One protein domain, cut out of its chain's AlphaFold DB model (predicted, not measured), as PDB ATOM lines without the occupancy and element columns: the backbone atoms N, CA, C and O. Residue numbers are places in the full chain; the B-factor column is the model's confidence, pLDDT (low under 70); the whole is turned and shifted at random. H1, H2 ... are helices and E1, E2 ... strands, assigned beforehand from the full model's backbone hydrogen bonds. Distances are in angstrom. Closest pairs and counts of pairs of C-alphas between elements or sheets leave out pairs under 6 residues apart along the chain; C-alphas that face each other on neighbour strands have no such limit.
ATOM      1  N   ALA A 142     297.466 288.747 154.496       90.75
ATOM      2  CA  ALA A 142     296.150 289.073 155.048       90.75
ATOM      3  C   ALA A 142     294.996 288.295 154.385       90.75
ATOM      4  O   ALA A 142     294.082 287.848 155.076       90.75
ATOM      5  N   ALA A 143     295.033 288.103 153.061       89.88
ATOM      6  CA  ALA A 143     294.031 287.305 152.354       89.88
ATOM      7  C   ALA A 143     294.127 285.819 152.737       89.88
ATOM      8  O   ALA A 143     293.105 285.174 152.958       89.88
ATOM      9  N   VAL A 144     295.349 285.295 152.882       91.75
ATOM     10  CA  VAL A 144     295.574 283.928 153.375       91.75
ATOM     11  C   VAL A 144     295.071 283.777 154.812       91.75
ATOM     12  O   VAL A 144     294.365 282.820 155.110       91.75
ATOM     13  N   ALA A 145     295.351 284.742 155.692       94.81
ATOM     14  CA  ALA A 145     294.859 284.720 157.066       94.81
ATOM     15  C   ALA A 145     293.322 284.729 157.143       94.81
ATOM     16  O   ALA A 145     292.746 284.051 157.993       94.81
ATOM     17  N   ALA A 146     292.641 285.455 156.254       95.00
ATOM     18  CA  ALA A 146     291.182 285.442 156.184       95.00
ATOM     19  C   ALA A 146     290.630 284.057 155.801       95.00
ATOM     20  O   ALA A 146     289.701 283.578 156.453       95.00
ATOM     21  N   ASP A 147     291.227 283.389 154.808       94.69
ATOM     22  CA  ASP A 147     290.854 282.019 154.427       94.69
ATOM     23  C   ASP A 147     291.089 281.033 155.583       94.69
ATOM     24  O   ASP A 147     290.211 280.229 155.900       94.69
ATOM     25  N   VAL A 148     292.229 281.147 156.279       95.88
ATOM     26  CA  VAL A 148     292.542 280.324 157.460       95.88
ATOM     27  C   VAL A 148     291.458 280.477 158.525       95.88
ATOM     28  O   VAL A 148     290.954 279.477 159.027       95.88
ATOM     29  N   VAL A 149     291.023 281.702 158.839       97.25
ATOM     30  CA  VAL A 149     289.938 281.926 159.813       97.25
ATOM     31  C   VAL A 149     288.656 281.187 159.418       97.25
ATOM     32  O   VAL A 149     287.985 280.631 160.293       97.25
ATOM     33  N   VAL A 150     288.303 281.168 158.129       95.81
ATOM     34  CA  VAL A 150     287.114 280.455 157.635       95.81
ATOM     35  C   VAL A 150     287.278 278.943 157.805       95.81
ATOM     36  O   VAL A 150     286.405 278.309 158.404       95.81
ATOM     37  N   GLU A 151     288.401 278.376 157.361       95.25
ATOM     38  CA  GLU A 151     288.668 276.936 157.472       95.25
ATOM     39  C   GLU A 151     288.705 276.467 158.933       95.25
ATOM     40  O   GLU A 151     288.097 275.451 159.280       95.25
ATOM     41  N   LEU A 152     289.361 277.224 159.817       96.44
ATOM     42  CA  LEU A 152     289.433 276.888 161.239       96.44
ATOM     43  C   LEU A 152     288.080 277.006 161.930       96.44
ATOM     44  O   LEU A 152     287.790 276.208 162.817       96.44
ATOM     45  N   ARG A 153     287.230 277.961 161.534       96.06
ATOM     46  CA  ARG A 153     285.865 278.055 162.068       96.06
ATOM     47  C   ARG A 153     285.038 276.838 161.661       96.06
ATOM     48  O   ARG A 153     284.350 276.270 162.504       96.06
ATOM     49  N   ALA A 154     285.143 276.406 160.404       92.50
ATOM     50  CA  ALA A 154     284.493 275.183 159.942       92.50
ATOM     51  C   ALA A 154     285.031 273.941 160.674       92.50
ATOM     52  O   ALA A 154     284.256 273.074 161.070       92.50
ATOM     53  N   ALA A 155     286.344 273.858 160.907       94.25
ATOM     54  CA  ALA A 155     286.956 272.774 161.670       94.25
ATOM     55  C   ALA A 155     286.491 272.760 163.138       94.25
ATOM     56  O   ALA A 155     286.098 271.709 163.644       94.25
ATOM     57  N   LEU A 156     286.467 273.928 163.787       95.50
ATOM     58  CA  LEU A 156     285.987 274.101 165.156       95.50
ATOM     59  C   LEU A 156     284.531 273.640 165.298       95.50
ATOM     60  O   LEU A 156     284.224 272.902 166.229       95.50
ATOM     61  N   ALA A 157     283.670 274.011 164.348       93.19
ATOM     62  CA  ALA A 157     282.263 273.614 164.339       93.19
ATOM     63  C   ALA A 157     282.048 272.104 164.121       93.19
ATOM     64  O   ALA A 157     281.020 271.576 164.536       93.19
ATOM     65  N   ARG A 158     282.991 271.403 163.471       90.75
ATOM     66  CA  ARG A 158     282.901 269.953 163.237       90.75
ATOM     67  C   ARG A 158     283.256 269.141 164.479       90.75
ATOM     68  O   ARG A 158     282.400 268.429 164.982       90.75
ATOM     69  N   ASP A 159     284.488 269.269 164.985       93.75
ATOM     70  CA  ASP A 159     284.986 268.432 166.097       93.75
ATOM     71  C   ASP A 159     285.784 269.228 167.151       93.75
ATOM     72  O   ASP A 159     286.611 268.693 167.902       93.75
ATOM     73  N   GLY A 160     285.570 270.541 167.227       93.62
ATOM     74  CA  GLY A 160     286.242 271.407 168.186       93.62
ATOM     75  C   GLY A 160     287.750 271.535 167.931       93.62
ATOM     76  O   GLY A 160     288.231 271.473 166.801       93.62
ATOM     77  N   PHE A 161     288.524 271.721 169.005       95.12
ATOM     78  CA  PHE A 161     289.964 271.984 168.907       95.12
ATOM     79  C   PHE A 161     290.759 270.889 168.206       95.12
ATOM     80  O   PHE A 161     291.636 271.225 167.424       95.12
ATOM     81  N   LEU A 162     290.433 269.605 168.379       92.81
ATOM     82  CA  LEU A 162     291.169 268.541 167.686       92.81
ATOM     83  C   LEU A 162     291.077 268.662 166.155       92.81
ATOM     84  O   LEU A 162     292.066 268.401 165.472       92.81
ATOM     85  N   ALA A 163     289.931 269.093 165.615       93.50
ATOM     86  CA  ALA A 163     289.795 269.360 164.183       93.50
ATOM     87  C   ALA A 163     290.557 270.618 163.748       93.50
ATOM     88  O   ALA A 163     291.143 270.611 162.670       93.50
ATOM     89  N   VAL A 164     290.602 271.665 164.579       94.69
ATOM     90  CA  VAL A 164     291.429 272.865 164.331       94.69
ATOM     91  C   VAL A 164     292.911 272.491 164.267       94.69
ATOM     92  O   VAL A 164     293.594 272.858 163.319       94.69
ATOM     93  N   GLN A 165     293.403 271.686 165.213       93.19
ATOM     94  CA  GLN A 165     294.809 271.267 165.262       93.19
ATOM     95  C   GLN A 165     295.233 270.428 164.051       93.19
ATOM     96  O   GLN A 165     296.379 270.492 163.619       93.19
ATOM     97  N   ARG A 166     294.306 269.643 163.490       93.81
ATOM     98  CA  ARG A 166     294.546 268.775 162.326       93.81
ATOM     99  C   ARG A 166     294.026 269.366 161.016       93.81
ATOM    100  O   ARG A 166     293.957 268.642 160.024       93.81
ATOM    101  N   ALA A 167     293.616 270.634 161.014       93.81
ATOM    102  CA  ALA A 167     293.043 271.262 159.837       93.81
ATOM    103  C   ALA A 167     294.044 271.217 158.674       93.81
ATOM    104  O   ALA A 167     295.222 271.534 158.833       93.81
ATOM    105  N   GLU A 168     293.564 270.847 157.487       91.56
ATOM    106  CA  GLU A 168     294.410 270.753 156.293       91.56
ATOM    107  C   GLU A 168     295.036 272.100 155.907       91.56
ATOM    108  O   GLU A 168     296.057 272.121 155.226       91.56
ATOM    109  N   VAL A 169     294.473 273.221 156.379       92.56
ATOM    110  CA  VAL A 169     295.023 274.562 156.155       92.56
ATOM    111  C   VAL A 169     296.478 274.696 156.583       92.56
ATOM    112  O   VAL A 169     297.245 275.354 155.884       92.56
ATOM    113  N   TRP A 170     296.904 273.970 157.616       92.56
ATOM    114  CA  TRP A 170     298.296 273.937 158.074       92.56
ATOM    115  C   TRP A 170     299.272 273.258 157.112       92.56
ATOM    116  O   TRP A 170     300.478 273.378 157.289       92.56
ATOM    117  N   GLN A 171     298.770 272.561 156.093       88.06
ATOM    118  CA  GLN A 171     299.570 271.935 155.037       88.06
ATOM    119  C   GLN A 171     299.597 272.777 153.753       88.06
ATOM    120  O   GLN A 171     300.152 272.350 152.740       88.06
ATOM    121  N   THR A 172     298.968 273.954 153.764       87.62
ATOM    122  CA  THR A 172     298.961 274.857 152.610       87.62
ATOM    123  C   THR A 172     300.343 275.474 152.436       87.62
ATOM    124  O   THR A 172     300.974 275.893 153.406       87.62
ATOM    125  N   TYR A 173     300.817 275.543 151.192       83.25
ATOM    126  CA  TYR A 173     302.102 276.158 150.878       83.25
ATOM    127  C   TYR A 173     302.173 277.599 151.412       83.25
ATOM    128  O   TYR A 173     301.221 278.368 151.286       83.25
ATOM    129  N   GLY A 174     303.304 277.949 152.028       85.06
ATOM    130  CA  GLY A 174     303.538 279.272 152.609       85.06
ATOM    131  C   GLY A 174     302.847 279.537 153.950       85.06
ATOM    132  O   GLY A 174     302.871 280.675 154.421       85.06
ATOM    133  N   ILE A 175     302.248 278.510 154.569       90.44
ATOM    134  CA  ILE A 175     301.702 278.544 155.930       90.44
ATOM    135  C   ILE A 175     302.586 277.688 156.836       90.44
ATOM    136  O   ILE A 175     302.647 276.471 156.676       90.44
ATOM    137  N   HIS A 176     303.251 278.309 157.811       90.06
ATOM    138  CA  HIS A 176     304.155 277.612 158.729       90.06
ATOM    139  C   HIS A 176     303.680 277.777 160.171       90.06
ATOM    140  O   HIS A 176     303.809 278.853 160.758       90.06
ATOM    141  N   LEU A 177     303.137 276.709 160.755       91.12
ATOM    142  CA  LEU A 177     302.723 276.691 162.160       91.12
ATOM    143  C   LEU A 177     303.964 276.752 163.071       91.12
ATOM    144  O   LEU A 177     304.769 275.818 163.104       91.12
ATOM    145  N   ALA A 178     304.127 277.858 163.794       88.88
ATOM    146  CA  ALA A 178     305.253 278.094 164.694       88.88
ATOM    147  C   ALA A 178     304.995 277.518 166.093       88.88
ATOM    148  O   ALA A 178     305.866 276.852 166.653       88.88
ATOM    149  N   ASP A 179     303.799 277.753 166.633       89.69
ATOM    150  CA  ASP A 179     303.386 277.301 167.961       89.69
ATOM    151  C   ASP A 179     301.875 277.065 167.999       89.69
ATOM    152  O   ASP A 179     301.120 277.700 167.260       89.69
ATOM    153  N   GLN A 180     301.444 276.163 168.875       91.62
ATOM    154  CA  GLN A 180     300.042 275.844 169.100       91.62
ATOM    155  C   GLN A 180     299.825 275.533 170.576       91.62
ATOM    156  O   GLN A 180     300.429 274.615 171.135       91.62
ATOM    157  N   LYS A 181     298.926 276.281 171.212       92.31
ATOM    158  CA  LYS A 181     298.651 276.180 172.647       92.31
ATOM    159  C   LYS A 181     297.164 276.099 172.913       92.31
ATOM    160  O   LYS A 181     296.375 276.823 172.318       92.31
ATOM    161  N   VAL A 182     296.791 275.250 173.866       92.69
ATOM    162  CA  VAL A 182     295.427 275.178 174.393       92.69
ATOM    163  C   VAL A 182     295.470 275.589 175.858       92.69
ATOM    164  O   VAL A 182     296.142 274.957 176.669       92.69
ATOM    165  N   THR A 183     294.768 276.664 176.202       90.81
ATOM    166  CA  THR A 183     294.697 277.198 177.568       90.81
ATOM    167  C   THR A 183     293.282 277.689 177.832       90.81
ATOM    168  O   THR A 183     292.738 278.434 177.021       90.81
ATOM    169  N   ASP A 184     292.682 277.270 178.946       85.75
ATOM    170  CA  ASP A 184     291.400 277.783 179.454       85.75
ATOM    171  C   ASP A 184     290.289 277.905 178.393       85.75
ATOM    172  O   ASP A 184     289.663 278.949 178.231       85.75
ATOM    173  N   GLY A 185     290.055 276.840 177.618       88.38
ATOM    174  CA  GLY A 185     288.985 276.828 176.609       88.38
ATOM    175  C   GLY A 185     289.258 277.691 175.370       88.38
ATOM    176  O   GLY A 185     288.346 277.915 174.573       88.38
ATOM    177  N   ARG A 186     290.507 278.128 175.177       94.56
ATOM    178  CA  ARG A 186     291.005 278.827 173.990       94.56
ATOM    179  C   ARG A 186     292.170 278.056 173.375       94.56
ATOM    180  O   ARG A 186     293.079 277.626 174.082       94.56
ATOM    181  N   LEU A 187     292.152 277.921 172.056       95.38
ATOM    182  CA  LEU A 187     293.282 277.454 171.265       95.38
ATOM    183  C   LEU A 187     293.907 278.657 170.554       95.38
ATOM    184  O   LEU A 187     293.193 279.454 169.945       95.38
ATOM    185  N   THR A 188     295.222 278.800 170.673       94.88
ATOM    186  CA  THR A 188     296.017 279.842 170.024       94.88
ATOM    187  C   THR A 188     297.058 279.194 169.119       94.88
ATOM    188  O   THR A 188     297.869 278.407 169.605       94.88
ATOM    189  N   ASP A 189     297.063 279.568 167.841       94.88
ATOM    190  CA  ASP A 189     298.067 279.171 166.853       94.88
ATOM    191  C   ASP A 189     298.881 280.392 166.425       94.88
ATOM    192  O   ASP A 189     298.321 281.378 165.946       94.88
ATOM    193  N   LEU A 190     300.203 280.328 166.561       94.00
ATOM    194  CA  LEU A 190     301.111 281.300 165.957       94.00
ATOM    195  C   LEU A 190     301.622 280.748 164.638       94.00
ATOM    196  O   LEU A 190     302.155 279.641 164.581       94.00
ATOM    197  N   VAL A 191     301.472 281.528 163.577       94.44
ATOM    198  CA  VAL A 191     301.688 281.066 162.209       94.44
ATOM    199  C   VAL A 191     302.479 282.110 161.440       94.44
ATOM    200  O   VAL A 191     302.098 283.278 161.382       94.44
ATOM    201  N   LEU A 192     303.572 281.681 160.821       92.88
ATOM    202  CA  LEU A 192     304.334 282.492 159.886       92.88
ATOM    203  C   LEU A 192     303.766 282.285 158.480       92.88
ATOM    204  O   LEU A 192     303.789 281.171 157.954       92.88
ATOM    205  N   LEU A 193     303.256 283.356 157.882       91.81
ATOM    206  CA  LEU A 193     302.739 283.369 156.520       91.81
ATOM    207  C   LEU A 193     303.764 284.016 155.592       91.81
ATOM    208  O   LEU A 193     304.139 285.168 155.810       91.81
ATOM    209  N   ASP A 194     304.195 283.283 154.565       85.19
ATOM    210  CA  ASP A 194     304.968 283.836 153.443       85.19
ATOM    211  C   ASP A 194     304.127 283.969 152.159       85.19
ATOM    212  O   ASP A 194     304.412 284.823 151.323       85.19
ATOM    213  N   ALA A 195     303.040 283.192 152.041       71.94
ATOM    214  CA  ALA A 195     302.041 283.252 150.968       71.94
ATOM    215  C   ALA A 195     302.620 283.313 149.534       71.94
ATOM    216  O   ALA A 195     302.030 283.936 148.654       71.94
ATOM    217  N   GLY A 196     303.791 282.709 149.294       66.81
ATOM    218  CA  GLY A 196     304.470 282.787 147.989       66.81
ATOM    219  C   GLY A 196     305.100 284.153 147.676       66.81
ATOM    220  O   GLY A 196     305.677 284.347 146.606       66.81
ATOM    221  N   THR A 197     305.044 285.091 148.618       70.19
ATOM    222  CA  THR A 197     305.747 286.375 148.578       70.19
ATOM    223  C   THR A 197     307.120 286.269 149.254       70.19
ATOM    224  O   THR A 197     307.441 285.297 149.936       70.19
ATOM    225  N   ASN A 198     307.947 287.307 149.105       75.56
ATOM    226  CA  ASN A 198     309.147 287.478 149.935       75.56
ATOM    227  C   ASN A 198     308.834 288.130 151.297       75.56
ATOM    228  O   ASN A 198     309.749 288.390 152.078       75.56
ATOM    229  N   GLU A 199     307.566 288.446 151.569       82.25
ATOM    230  CA  GLU A 199     307.119 289.052 152.814       82.25
ATOM    231  C   GLU A 199     306.745 287.951 153.807       82.25
ATOM    232  O   GLU A 199     305.937 287.080 153.510       82.25
ATOM    233  N   GLN A 200     307.337 287.987 154.997       87.44
ATOM    234  CA  GLN A 200     306.994 287.076 156.082       87.44
ATOM    235  C   GLN A 200     306.213 287.839 157.142       87.44
ATOM    236  O   GLN A 200     306.740 288.780 157.735       87.44
ATOM    237  N   VAL A 201     304.980 287.415 157.409       92.50
ATOM    238  CA  VAL A 201     304.105 288.043 158.402       92.50
ATOM    239  C   VAL A 201     303.650 287.001 159.412       92.50
ATOM    240  O   VAL A 201     303.141 285.945 159.048       92.50
ATOM    241  N   CYS A 202     303.836 287.296 160.696       94.94
ATOM    242  CA  CYS A 202     303.358 286.438 161.772       94.94
ATOM    243  C   CYS A 202     301.899 286.780 162.091       94.94
ATOM    244  O   CYS A 202     301.552 287.953 162.225       94.94
ATOM    245  N   TYR A 203     301.058 285.764 162.233       96.00
ATOM    246  CA  TYR A 203     299.675 285.888 162.676       96.00
ATOM    247  C   TYR A 203     299.434 285.015 163.900       96.00
ATOM    248  O   TYR A 203     299.924 283.890 163.980       96.00
ATOM    249  N   GLU A 204     298.639 285.530 164.829       96.19
ATOM    250  CA  GLU A 204     298.057 284.764 165.918       96.19
ATOM    251  C   GLU A 204     296.592 284.462 165.585       96.19
ATOM    252  O   GLU A 204     295.761 285.370 165.483       96.19
ATOM    253  N   PHE A 205     296.260 283.184 165.430       97.12
ATOM    254  CA  PHE A 205     294.890 282.707 165.293       97.12
ATOM    255  C   PHE A 205     294.382 282.253 166.653       97.12
ATOM    256  O   PHE A 205     295.040 281.493 167.355       97.12
ATOM    257  N   ARG A 206     293.195 282.718 167.040       97.12
ATOM    258  CA  ARG A 206     292.568 282.390 168.323       97.12
ATOM    259  C   ARG A 206     291.219 281.741 168.063       97.12
ATOM    260  O   ARG A 206     290.322 282.401 167.540       97.12
ATOM    261  N   ALA A 207     291.069 280.483 168.456       96.69
ATOM    262  CA  ALA A 207     289.814 279.746 168.440       96.69
ATOM    263  C   ALA A 207     289.249 279.629 169.863       96.69
ATOM    264  O   ALA A 207     289.957 279.274 170.806       96.69
ATOM    265  N   ARG A 208     287.960 279.924 170.025       95.69
ATOM    266  CA  ARG A 208     287.240 279.863 171.304       95.69
ATOM    267  C   ARG A 208     286.043 278.940 171.176       95.69
ATOM    268  O   ARG A 208     285.218 279.144 170.291       95.69
ATOM    269  N   ARG A 209     285.973 277.924 172.039       88.56
ATOM    270  CA  ARG A 209     284.920 276.896 171.987       88.56
ATOM    271  C   ARG A 209     283.602 277.374 172.603       88.56
ATOM    272  O   ARG A 209     282.548 276.932 172.187       88.56
ATOM    273  N   ASP A 210     283.652 278.252 173.596       88.56
ATOM    274  CA  ASP A 210     282.464 278.800 174.261       88.56
ATOM    275  C   ASP A 210     281.634 279.708 173.344       88.56
ATOM    276  O   ASP A 210     280.417 279.794 173.493       88.56
ATOM    277  N   THR A 211     282.287 280.365 172.385       88.69
ATOM    278  CA  THR A 211     281.647 281.284 171.437       88.69
ATOM    279  C   THR A 211     281.656 280.789 169.990       88.69
ATOM    280  O   THR A 211     281.174 281.505 169.115       88.69
ATOM    281  N   ASP A 212     282.233 279.615 169.713       89.50
ATOM    282  CA  ASP A 212     282.471 279.075 168.362       89.50
ATOM    283  C   ASP A 212     283.111 280.091 167.394       89.50
ATOM    284  O   ASP A 212     282.844 280.132 166.188       89.50
ATOM    285  N   THR A 213     283.990 280.947 167.923       94.62
ATOM    286  CA  THR A 213     284.639 282.007 167.142       94.62
ATOM    287  C   THR A 213     286.092 281.692 166.852       94.62
ATOM    288  O   THR A 213     286.828 281.242 167.729       94.62
ATOM    289  N   VAL A 214     286.520 282.063 165.646       96.88
ATOM    290  CA  VAL A 214     287.929 282.143 165.258       96.88
ATOM    291  C   VAL A 214     288.233 283.563 164.797       96.88
ATOM    292  O   VAL A 214     287.473 284.125 163.998       96.88
ATOM    293  N   THR A 215     289.328 284.125 165.305       96.88
ATOM    294  CA  THR A 215     289.860 285.449 164.948       96.88
ATOM    295  C   THR A 215     291.338 285.349 164.598       96.88
ATOM    296  O   THR A 215     292.024 284.481 165.133       96.88
ATOM    297  N   SER A 216     291.838 286.269 163.778       96.56
ATOM    298  CA  SER A 216     293.267 286.440 163.515       96.56
ATOM    299  C   SER A 216     293.716 287.853 163.877       96.56
ATOM    300  O   SER A 216     292.966 288.817 163.724       96.56
ATOM    301  N   GLU A 217     294.943 287.970 164.371       96.19
ATOM    302  CA  GLU A 217     295.613 289.239 164.643       96.19
ATOM    303  C   GLU A 217     297.044 289.156 164.111       96.19
ATOM    304  O   GLU A 217     297.700 288.122 164.242       96.19
ATOM    305  N   GLN A 218     297.527 290.220 163.478       93.81
ATOM    306  CA  GLN A 218     298.916 290.279 163.036       93.81
ATOM    307  C   GLN A 218     299.827 290.478 164.255       93.81
ATOM    308  O   GLN A 218     299.609 291.392 165.046       93.81
ATOM    309  N   SER A 219     300.858 289.646 164.379       89.94
ATOM    310  CA  SER A 219     301.883 289.746 165.423       89.94
ATOM    311  C   SER A 219     303.223 290.196 164.843       89.94
ATOM    312  O   SER A 219     303.386 290.374 163.631       89.94
ATOM    313  N   THR A 220     304.222 290.363 165.708       85.75
ATOM    314  CA  THR A 220     305.590 290.626 165.260       85.75
ATOM    315  C   THR A 220     306.224 289.358 164.687       85.75
ATOM    316  O   THR A 220     306.018 288.250 165.184       85.75
TER     317      THR A 220
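This is residues 142 to 220 of the 345 residues of an uncharacterized protein of Streptomyces sp. Tue6028 (UniProt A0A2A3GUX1). A twisted sheet of four strands, E1 to E4, has one long helix, H1, packed over the half of one face made by E3 and E4, while the short helix H2 covers E2 on that same face and the small helix H3 grazes the sheet; the other face is bare of named helices. The printed part has 79 residues, with three named helices followed by four named strands: H1, H2, H3, E1, E2, E3, E4. The sheet's order is E1 - E2 - E3 - E4, all antiparallel, a meander, each strand the antiparallel neighbour of the one before; the class is mixed, helices and strands, in two layers with H1 on one face. The whole is compact, with a radius of gyration of the C-alphas of 11.7 A, yet elongated in outline, spanning 37 by 22 by 17 A.

H1, residues 142 to 159, begins at C-alpha 142 at (296.150, 289.073, 155.048) and is 25.9 A long. H2 is residues 161 to 165, and H3 is residues 168 to 171. E1, residues 175 to 183, is 22.8 A long and bends by 59 degrees at residue 178. E2, residues 186 to 193, is 21.5 A long. E3, residues 201 to 208, is 22.8 A long. E4, residues 213 to 219, is 19.0 A long and ends at C-alpha 219 at (301.883, 289.746, 165.423).

E1 and E4 are the edge strands and are apart. The hairpin E1 and E2 has N 176 and O 192 within hydrogen-bond range at 2.9 A. In the hairpin E2 and E3, N 189 and O 205 are 2.8 A apart, and in the hairpin E3 and E4, N 206 and O 215 are 2.8 A apart. H1 is on the sheet; its closest C-alphas to E4 are Arg 153 and Val 214, 5.6 A. H2 is on the same face, over E2, at a height over the sheet of 9.0 A. H1 touches H2 with residues 152 to 156 alone, the closest C-alphas being Ala 155 and Ala 163, 5.1 A. H1 and H3 only just touch, with 3 pairs of C-alphas within 8 A, through H1 residues 148 to 152 alone; the closest are Val 148 and Val 169, 6.4 A. H3 only grazes the sheet, with residues 169 to 171. Every O i to N i+4 pair is within hydrogen-bond range in H1 and H2; H3 is too short for such a pair.

The two C-alphas farthest apart, those of Asn 198 and Asp 210, are 37.1 A apart. The printed part has no cut. The link E2 to E3, 7 residues, is short; the other links are tight. The mean pLDDT of the printed part is 91.4, and residue 196 is under 70.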